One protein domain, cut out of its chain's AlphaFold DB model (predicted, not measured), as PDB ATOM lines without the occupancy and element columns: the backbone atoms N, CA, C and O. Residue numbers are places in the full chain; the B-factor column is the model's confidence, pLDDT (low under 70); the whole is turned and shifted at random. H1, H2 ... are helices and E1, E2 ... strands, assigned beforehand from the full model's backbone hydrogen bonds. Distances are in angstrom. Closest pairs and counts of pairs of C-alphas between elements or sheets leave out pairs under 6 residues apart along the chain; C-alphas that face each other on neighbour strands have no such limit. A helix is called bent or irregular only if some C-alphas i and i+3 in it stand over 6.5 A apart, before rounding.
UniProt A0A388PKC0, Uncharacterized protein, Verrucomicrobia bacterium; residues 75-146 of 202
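This is residues 75 to 146 of the 202 residues of an uncharacterized protein of Verrucomicrobia bacterium (UniProt A0A388PKC0). There is little regular structure: a two-strand hairpin, E1 and E2, with helix H2 packed on it, makes a small head at one end, and loops make most of the rest. Short H1 lies away from this head, and residues 95 to 104 stick out at the far end. The 72 printed residues hold H1, E1, E2 and H2 in that order, mixed in class, with 22 residues in named elements. The whole is loose, radius of gyration of the C-alphas 14.5 A, and elongated, spanning 39 by 25 by 19 A.

E1 is residues 115 to 118, from C-alpha 115 at (-18.624, 31.442, 5.703), and E2 residues 123 to 126. H2, residues 130 to 138, is 14.5 A long and ends at C-alpha 138 (-31.451, 24.322, 17.893); it is irregular, C-alphas 134 and 137 being 8.0 A apart. H1 is residues 82 to 86.

Hairpin E1 and E2 is antiparallel at 139 degrees, with N 118 and O 123 2.9 A apart, within hydrogen-bond range. The closest C-alphas of E1 and H2, Tyr 118 and Gly 133, are 5.2 A apart. H1 is apart from E2 and H2. In H1 every O i to N i+4 pair is within hydrogen-bond range; in H2 1 of 5 is, and 3 of 6 O i to N i+3 pairs.

The farthest C-alphas, Asn 103 and Arg 120, are 41.3 A apart. The printed part has no cut. The link H1 to E1 is long, 28 residues. Residues 101 to 102 have pLDDT under 70.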
ATOM      1  N   LEU A  75     -26.575  27.546  -1.165       93.50
ATOM      2  CA  LEU A  75     -25.109  27.562  -1.256       93.50
ATOM      3  C   LEU A  75     -24.510  28.860  -0.715       93.50
ATOM      4  O   LEU A  75     -23.374  28.874  -0.256       93.50
ATOM      5  N   ASP A  76     -25.299  29.929  -0.748       94.12
ATOM      6  CA  ASP A  76     -24.933  31.251  -0.262       94.12
ATOM      7  C   ASP A  76     -25.389  31.514   1.173       94.12
ATOM      8  O   ASP A  76     -25.020  32.535   1.739       94.12
ATOM      9  N   LEU A  77     -26.180  30.617   1.773       93.94
ATOM     10  CA  LEU A  77     -26.749  30.805   3.108       93.94
ATOM     11  C   LEU A  77     -26.193  29.821   4.136       93.94
ATOM     12  O   LEU A  77     -25.683  30.224   5.182       93.94
ATOM     13  N   TYR A  78     -26.346  28.524   3.886       93.62
ATOM     14  CA  TYR A  78     -26.119  27.489   4.897       93.62
ATOM     15  C   TYR A  78     -25.583  26.171   4.330       93.62
ATOM     16  O   TYR A  78     -25.394  25.235   5.093       93.62
ATOM     17  N   ASP A  79     -25.300  26.043   3.037       94.25
ATOM     18  CA  ASP A  79     -24.681  24.841   2.463       94.25
ATOM     19  C   ASP A  79     -23.269  25.155   1.959       94.25
ATOM     20  O   ASP A  79     -23.032  25.393   0.776       94.25
ATOM     21  N   TYR A  80     -22.321  25.193   2.898       95.62
ATOM     22  CA  TYR A  80     -20.921  25.457   2.588       95.62
ATOM     23  C   TYR A  80     -20.310  24.300   1.794       95.62
ATOM     24  O   TYR A  80     -20.131  23.197   2.318       95.62
ATOM     25  N   LYS A  81     -19.929  24.572   0.542       95.31
ATOM     26  CA  LYS A  81     -19.261  23.608  -0.341       95.31
ATOM     27  C   LYS A  81     -17.842  24.079  -0.696       95.31
ATOM     28  O   LYS A  81     -17.682  24.847  -1.644       95.31
ATOM     29  N   PRO A  82     -16.794  23.582  -0.008       95.69
ATOM     30  CA  PRO A  82     -15.400  23.937  -0.290       95.69
ATOM     31  C   PRO A  82     -14.975  23.724  -1.749       95.69
ATOM     32  O   PRO A  82     -14.154  24.472  -2.275       95.69
ATOM     33  N   GLU A  83     -15.534  22.713  -2.422       95.44
ATOM     34  CA  GLU A  83     -15.220  22.426  -3.826       95.44
ATOM     35  C   GLU A  83     -15.650  23.552  -4.775       95.44
ATOM     36  O   GLU A  83     -14.945  23.815  -5.747       95.44
ATOM     37  N   LEU A  84     -16.734  24.278  -4.470       95.12
ATOM     38  CA  LEU A  84     -17.160  25.427  -5.278       95.12
ATOM     39  C   LEU A  84     -16.146  26.574  -5.225       95.12
ATOM     40  O   LEU A  84     -15.966  27.287  -6.209       95.12
ATOM     41  N   ILE A  85     -15.447  26.724  -4.097       95.81
ATOM     42  CA  ILE A  85     -14.385  27.722  -3.938       95.81
ATOM     43  C   ILE A  85     -13.156  27.300  -4.739       95.81
ATOM     44  O   ILE A  85     -12.630  28.090  -5.519       95.81
ATOM     45  N   LYS A  86     -12.724  26.042  -4.596       96.88
ATOM     46  CA  LYS A  86     -11.543  25.518  -5.302       96.88
ATOM     47  C   LYS A  86     -11.692  25.563  -6.821       96.88
ATOM     48  O   LYS A  86     -10.715  25.803  -7.523       96.88
ATOM     49  N   ARG A  87     -12.899  25.298  -7.322       96.62
ATOM     50  CA  ARG A  87     -13.185  25.201  -8.759       96.62
ATOM     51  C   ARG A  87     -13.713  26.497  -9.358       96.62
ATOM     52  O   ARG A  87     -14.048  26.511 -10.537       96.62
ATOM     53  N   HIS A  88     -13.803  27.571  -8.577       96.75
ATOM     54  CA  HIS A  88     -14.407  28.817  -9.025       96.75
ATOM     55  C   HIS A  88     -13.834  29.301 -10.367       96.75
ATOM     56  O   HIS A  88     -12.619  29.378 -10.545       96.75
ATOM     57  N   GLY A  89     -14.719  29.615 -11.316       96.25
ATOM     58  CA  GLY A  89     -14.368  30.089 -12.656       96.25
ATOM     59  C   GLY A  89     -14.009  28.982 -13.652       96.25
ATOM     60  O   GLY A  89     -13.946  29.255 -14.849       96.25
ATOM     61  N   GLN A  90     -13.819  27.738 -13.206       96.44
ATOM     62  CA  GLN A  90     -13.607  26.599 -14.104       96.44
ATOM     63  C   GLN A  90     -14.937  26.161 -14.740       96.44
ATOM     64  O   GLN A  90     -15.989  26.310 -14.109       96.44
ATOM     65  N   PRO A  91     -14.921  25.584 -15.957       94.00
ATOM     66  CA  PRO A  91     -16.116  25.004 -16.566       94.00
ATOM     67  C   PRO A  91     -16.790  23.984 -15.639       94.00
ATOM     68  O   PRO A  91     -16.117  23.153 -15.022       94.00
ATOM     69  N   SER A  92     -18.117  24.053 -15.529       91.75
ATOM     70  CA  SER A  92     -18.877  23.105 -14.720       91.75
ATOM     71  C   SER A  92     -18.967  21.741 -15.397       91.75
ATOM     72  O   SER A  92     -19.336  21.671 -16.569       91.75
ATOM     73  N   ASP A  93     -18.718  20.672 -14.647       90.50
ATOM     74  CA  ASP A  93     -18.924  19.292 -15.091       90.50
ATOM     75  C   ASP A  93     -19.538  18.464 -13.957       90.50
ATOM     76  O   ASP A  93     -18.903  18.206 -12.934       90.50
ATOM     77  N   PHE A  94     -20.798  18.078 -14.141       87.00
ATOM     78  CA  PHE A  94     -21.561  17.303 -13.167       87.00
ATOM     79  C   PHE A  94     -21.456  15.790 -13.408       87.00
ATOM     80  O   PHE A  94     -22.012  15.020 -12.633       87.00
ATOM     81  N   GLY A  95     -20.769  15.345 -14.469       89.56
ATOM     82  CA  GLY A  95     -20.700  13.932 -14.855       89.56
ATOM     83  C   GLY A  95     -22.016  13.361 -15.400       89.56
ATOM     84  O   GLY A  95     -22.074  12.193 -15.778       89.56
ATOM     85  N   GLU A  96     -23.065  14.177 -15.471       87.38
ATOM     86  CA  GLU A  96     -24.376  13.826 -16.003       87.38
ATOM     87  C   GLU A  96     -25.012  15.013 -16.730       87.38
ATOM     88  O   GLU A  96     -24.595  16.169 -16.594       87.38
ATOM     89  N   LYS A  97     -26.046  14.727 -17.525       82.94
ATOM     90  CA  LYS A  97     -26.804  15.771 -18.210       82.94
ATOM     91  C   LYS A  97     -27.694  16.493 -17.199       82.94
ATOM     92  O   LYS A  97     -28.688  15.937 -16.742       82.94
ATOM     93  N   VAL A  98     -27.378  17.753 -16.931       83.31
ATOM     94  CA  VAL A  98     -28.219  18.641 -16.120       83.31
ATOM     95  C   VAL A  98     -29.137  19.445 -17.034       83.31
ATOM     96  O   VAL A  98     -28.687  20.087 -17.985       83.31
ATOM     97  N   GLU A  99     -30.436  19.417 -16.751       80.12
ATOM     98  CA  GLU A  99     -31.409  20.259 -17.442       80.12
ATOM     99  C   GLU A  99     -31.335  21.692 -16.902       80.12
ATOM    100  O   GLU A  99     -31.670  21.957 -15.748       80.12
ATOM    101  N   ALA A 100     -30.897  22.628 -17.744       77.31
ATOM    102  CA  ALA A 100     -30.897  24.054 -17.440       77.31
ATOM    103  C   ALA A 100     -32.080  24.738 -18.135       77.31
ATOM    104  O   ALA A 100     -32.304  24.542 -19.329       77.31
ATOM    105  N   PHE A 101     -32.820  25.566 -17.395       69.00
ATOM    106  CA  PHE A 101     -33.988  26.276 -17.925       69.00
ATOM    107  C   PHE A 101     -33.605  27.428 -18.873       69.00
ATOM    108  O   PHE A 101     -34.320  27.700 -19.833       69.00
ATOM    109  N   GLN A 102     -32.469  28.098 -18.632       68.19
ATOM    110  CA  GLN A 102     -31.961  29.206 -19.449       68.19
ATOM    111  C   GLN A 102     -30.432  29.148 -19.561       68.19
ATOM    112  O   GLN A 102     -29.754  28.868 -18.580       68.19
ATOM    113  N   ASN A 103     -29.906  29.447 -20.754       70.44
ATOM    114  CA  ASN A 103     -28.485  29.705 -21.052       70.44
ATOM    115  C   ASN A 103     -27.465  28.602 -20.698       70.44
ATOM    116  O   ASN A 103     -26.264  28.862 -20.710       70.44
ATOM    117  N   GLY A 104     -27.917  27.366 -20.463       79.69
ATOM    118  CA  GLY A 104     -27.029  26.243 -20.159       79.69
ATOM    119  C   GLY A 104     -26.337  26.380 -18.801       79.69
ATOM    120  O   GLY A 104     -26.746  27.163 -17.946       79.69
ATOM    121  N   LEU A 105     -25.297  25.577 -18.583       83.62
ATOM    122  CA  LEU A 105     -24.519  25.621 -17.349       83.62
ATOM    123  C   LEU A 105     -23.413  26.679 -17.455       83.62
ATOM    124  O   LEU A 105     -22.630  26.677 -18.405       83.62
ATOM    125  N   GLY A 106     -23.348  27.576 -16.472       88.94
ATOM    126  CA  GLY A 106     -22.217  28.486 -16.287       88.94
ATOM    127  C   GLY A 106     -21.023  27.798 -15.609       88.94
ATOM    128  O   GLY A 106     -21.147  26.666 -15.145       88.94
ATOM    129  N   PRO A 107     -19.858  28.466 -15.510       93.31
ATOM    130  CA  PRO A 107     -18.726  27.941 -14.749       93.31
ATOM    131  C   PRO A 107     -19.081  27.765 -13.265       93.31
ATOM    132  O   PRO A 107     -20.015  28.386 -12.754       93.31
ATOM    133  N   TRP A 108     -18.292  26.966 -12.546       94.44
ATOM    134  CA  TRP A 108     -18.436  26.824 -11.100       94.44
ATOM    135  C   TRP A 108     -18.350  28.184 -10.402       94.44
ATOM    136  O   TRP A 108     -17.409  28.963 -10.594       94.44
ATOM    137  N   MET A 109     -19.321  28.455  -9.539       94.06
ATOM    138  CA  MET A 109     -19.416  29.711  -8.812       94.06
ATOM    139  C   MET A 109     -19.206  29.455  -7.324       94.06
ATOM    140  O   MET A 109     -19.898  28.630  -6.730       94.06
ATOM    141  N   ARG A 110     -18.229  30.148  -6.732       94.62
ATOM    142  CA  ARG A 110     -18.079  30.186  -5.278       94.62
ATOM    143  C   ARG A 110     -19.255  30.949  -4.660       94.62
ATOM    144  O   ARG A 110     -19.795  31.822  -5.339       94.62
ATOM    145  N   PRO A 111     -19.597  30.690  -3.388       94.94
ATOM    146  CA  PRO A 111     -20.540  31.540  -2.676       94.94
ATOM    147  C   PRO A 111     -20.091  33.005  -2.684       94.94
ATOM    148  O   PRO A 111     -18.890  33.289  -2.633       94.94
ATOM    149  N   PHE A 112     -21.045  33.931  -2.744       93.88
ATOM    150  CA  PHE A 112     -20.741  35.366  -2.766       93.88
ATOM    151  C   PHE A 112     -20.294  35.904  -1.407       93.88
ATOM    152  O   PHE A 112     -19.523  36.862  -1.353       93.88
ATOM    153  N   TRP A 113     -20.774  35.286  -0.330       95.56
ATOM    154  CA  TRP A 113     -20.492  35.684   1.043       95.56
ATOM    155  C   TRP A 113     -19.556  34.699   1.727       95.56
ATOM    156  O   TRP A 113     -19.605  33.491   1.479       95.56
ATOM    157  N   ASP A 114     -18.733  35.222   2.631       95.31
ATOM    158  CA  ASP A 114     -17.828  34.403   3.423       95.31
ATOM    159  C   ASP A 114     -18.596  33.554   4.442       95.31
ATOM    160  O   ASP A 114     -19.650  33.934   4.955       95.31
ATOM    161  N   PHE A 115     -18.045  32.381   4.747       97.75
ATOM    162  CA  PHE A 115     -18.624  31.442   5.703       97.75
ATOM    163  C   PHE A 115     -17.770  31.350   6.962       97.75
ATOM    164  O   PHE A 115     -16.541  31.332   6.901       97.75
ATOM    165  N   ARG A 116     -18.431  31.219   8.114       97.69
ATOM    166  CA  ARG A 116     -17.781  30.973   9.410       97.69
ATOM    167  C   ARG A 116     -18.523  29.872  10.175       97.69
ATOM    168  O   ARG A 116     -19.725  29.703   9.952       97.69
ATOM    169  N   PRO A 117     -17.837  29.100  11.032       97.88
ATOM    170  CA  PRO A 117     -18.493  28.122  11.893       97.88
ATOM    171  C   PRO A 117     -19.220  28.826  13.046       97.88
ATOM    172  O   PRO A 117     -18.673  29.745  13.658       97.88
ATOM    173  N   TYR A 118     -20.430  28.368  13.361       98.06
ATOM    174  CA  TYR A 118     -21.240  28.854  14.480       98.06
ATOM    175  C   TYR A 118     -21.727  27.703  15.360       98.06
ATOM    176  O   TYR A 118     -21.815  26.554  14.919       98.06
ATOM    177  N   GLY A 119     -22.071  28.039  16.604       96.81
ATOM    178  CA  GLY A 119     -22.547  27.078  17.593       96.81
ATOM    179  C   GLY A 119     -21.495  26.041  17.984       96.81
ATOM    180  O   GLY A 119     -20.330  26.089  17.586       96.81
ATOM    181  N   ARG A 120     -21.923  25.073  18.784       97.38
ATOM    182  CA  ARG A 120     -21.132  23.904  19.184       97.38
ATOM    183  C   ARG A 120     -21.038  22.885  18.058       97.38
ATOM    184  O   ARG A 120     -20.044  22.174  17.966       97.38
ATOM    185  N   SER A 121     -22.056  22.831  17.198       96.38
ATOM    186  CA  SER A 121     -22.069  22.000  15.992       96.38
ATOM    187  C   SER A 121     -21.022  22.422  14.957       96.38
ATOM    188  O   SER A 121     -20.711  21.642  14.057       96.38
ATOM    189  N   GLY A 122     -20.481  23.644  15.056       96.88
ATOM    190  CA  GLY A 122     -19.558  24.190  14.064       96.88
ATOM    191  C   GLY A 122     -20.225  24.392  12.703       96.88
ATOM    192  O   GLY A 122     -19.550  24.373  11.670       96.88
ATOM    193  N   LYS A 123     -21.555  24.555  12.675       97.62
ATOM    194  CA  LYS A 123     -22.317  24.713  11.442       97.62
ATOM    195  C   LYS A 123     -21.821  25.946  10.692       97.62
ATOM    196  O   LYS A 123     -21.881  27.063  11.197       97.62
ATOM    197  N   MET A 124     -21.367  25.739   9.458       97.69
ATOM    198  CA  MET A 124     -20.975  26.839   8.581       97.69
ATOM    199  C   MET A 124     -22.217  27.627   8.153       97.69
ATOM    200  O   MET A 124     -23.145  27.041   7.580       97.69
ATOM    201  N   LEU A 125     -22.207  28.932   8.419       97.44
ATOM    202  CA  LEU A 125     -23.196  29.905   7.953       97.44
ATOM    203  C   LEU A 125     -22.485  31.052   7.235       97.44
ATOM    204  O   LEU A 125     -21.370  31.429   7.609       97.44
ATOM    205  N   SER A 126     -23.142  31.586   6.210       96.81
ATOM    206  CA  SER A 126     -22.701  32.788   5.503       96.81
ATOM    207  C   SER A 126     -22.831  34.045   6.369       96.81
ATOM    208  O   SER A 126     -23.579  34.055   7.348       96.81
ATOM    209  N   GLU A 127     -22.196  35.144   5.967       96.19
ATOM    210  CA  GLU A 127     -22.399  36.456   6.603       96.19
ATOM    211  C   GLU A 127     -23.870  36.912   6.605       96.19
ATOM    212  O   GLU A 127     -24.324  37.517   7.575       96.19
ATOM    213  N   VAL A 128     -24.647  36.564   5.572       94.81
ATOM    214  CA  VAL A 128     -26.073  36.930   5.459       94.81
ATOM    215  C   VAL A 128     -26.926  36.224   6.512       94.81
ATOM    216  O   VAL A 128     -27.884  36.789   7.037       94.81
ATOM    217  N   SER A 129     -26.577  34.982   6.836       95.06
ATOM    218  CA  SER A 129     -27.288  34.141   7.803       95.06
ATOM    219  C   SER A 129     -26.622  34.112   9.182       95.06
ATOM    220  O   SER A 129     -27.131  33.449  10.087       95.06
ATOM    221  N   ALA A 130     -25.537  34.868   9.381       96.25
ATOM    222  CA  ALA A 130     -24.795  34.951  10.636       96.25
ATOM    223  C   ALA A 130     -25.661  35.250  11.878       96.25
ATOM    224  O   ALA A 130     -25.398  34.641  12.917       96.25
ATOM    225  N   PRO A 131     -26.720  36.092  11.817       96.56
ATOM    226  CA  PRO A 131     -27.590  36.321  12.974       96.56
ATOM    227  C   PRO A 131     -28.267  35.053  13.518       96.56
ATOM    228  O   PRO A 131     -28.565  34.983  14.709       96.56
ATOM    229  N   LEU A 132     -28.471  34.027  12.682       96.25
ATOM    230  CA  LEU A 132     -29.018  32.733  13.109       96.25
ATOM    231  C   LEU A 132     -28.000  31.889  13.890       96.25
ATOM    232  O   LEU A 132     -28.381  30.931  14.557       96.25
ATOM    233  N   GLY A 133     -26.717  32.257  13.861       97.06
ATOM    234  CA  GLY A 133     -25.636  31.553  14.550       97.06
ATOM    235  C   GLY A 133     -25.849  31.406  16.060       97.06
ATOM    236  O   GLY A 133     -25.373  30.435  16.642       97.06
ATOM    237  N   ALA A 134     -26.605  32.314  16.686       97.50
ATOM    238  CA  ALA A 134     -26.935  32.250  18.111       97.50
ATOM    239  C   ALA A 134     -27.856  31.070  18.481       97.50
ATOM    240  O   ALA A 134     -27.840  30.633  19.628       97.50
ATOM    241  N   VAL A 135     -28.639  30.562  17.525       97.69
ATOM    242  CA  VAL A 135     -29.620  29.477  17.719       97.69
ATOM    243  C   VAL A 135     -29.357  28.283  16.799       97.69
ATOM    244  O   VAL A 135     -30.197  27.402  16.661       97.69
ATOM    245  N   VAL A 136     -28.191  28.233  16.147       97.88
ATOM    246  CA  VAL A 136     -27.910  27.242  15.095       97.88
ATOM    247  C   VAL A 136     -27.914  25.800  15.605       97.88
ATOM    248  O   VAL A 136     -28.261  24.892  14.855       97.88
ATOM    249  N   ASP A 137     -27.578  25.586  16.878       98.00
ATOM    250  CA  ASP A 137     -27.598  24.258  17.501       98.00
ATOM    251  C   ASP A 137     -29.026  23.763  17.807       98.00
ATOM    252  O   ASP A 137     -29.223  22.565  18.005       98.00
ATOM    253  N   ASP A 138     -30.023  24.655  17.786       97.31
ATOM    254  CA  ASP A 138     -31.451  24.322  17.893       97.31
ATOM    255  C   ASP A 138     -32.109  24.145  16.509       97.31
ATOM    256  O   ASP A 138     -33.308  23.874  16.399       97.31
ATOM    257  N   MET A 139     -31.333  24.302  15.431       96.62
ATOM    258  CA  MET A 139     -31.788  24.156  14.052       96.62
ATOM    259  C   MET A 139     -31.393  22.794  13.481       96.62
ATOM    260  O   MET A 139     -30.283  22.302  13.671       96.62
ATOM    261  N   ALA A 140     -32.290  22.212  12.687       95.50
ATOM    262  CA  ALA A 140     -31.994  21.040  11.875       95.50
ATOM    263  C   ALA A 140     -31.892  21.440  10.400       95.50
ATOM    264  O   ALA A 140     -32.773  22.114   9.866       95.50
ATOM    265  N   PHE A 141     -30.833  20.983   9.733       94.19
ATOM    266  CA  PHE A 141     -30.622  21.189   8.302       94.19
ATOM    267  C   PHE A 141     -30.799  19.863   7.562       94.19
ATOM    268  O   PHE A 141     -30.199  18.856   7.934       94.19
ATOM    269  N   ILE A 142     -31.605  19.865   6.500       93.56
ATOM    270  CA  ILE A 142     -31.852  18.690   5.658       93.56
ATOM    271  C   ILE A 142     -31.236  18.963   4.283       93.56
ATOM    272  O   ILE A 142     -31.793  19.710   3.485       93.56
ATOM    273  N   HIS A 143     -30.068  18.375   4.017       89.44
ATOM    274  CA  HIS A 143     -29.305  18.600   2.777       89.44
ATOM    275  C   HIS A 143     -29.523  17.521   1.705       89.44
ATOM    276  O   HIS A 143     -29.079  17.671   0.574       89.44
ATOM    277  N   ASN A 144     -30.196  16.427   2.048       89.00
ATOM    278  CA  ASN A 144     -30.364  15.244   1.204       89.00
ATOM    279  C   ASN A 144     -31.758  15.151   0.561       89.00
ATOM    280  O   ASN A 144     -32.237  14.054   0.271       89.00
ATOM    281  N   MET A 145     -32.430  16.285   0.354       88.56
ATOM    282  CA  MET A 145     -33.697  16.311  -0.376       88.56
ATOM    283  C   MET A 145     -33.454  16.230  -1.881       88.56
ATOM    284  O   MET A 145     -32.702  17.026  -2.437       88.56
ATOM    285  N   VAL A 146     -34.138  15.297  -2.543       87.00
ATOM    286  CA  VAL A 146     -34.060  15.107  -3.996       87.00
ATOM    287  C   VAL A 146     -35.431  15.363  -4.610       87.00
ATOM    288  O   VAL A 146     -36.432  14.773  -4.200       87.00
TER     289      VAL A 146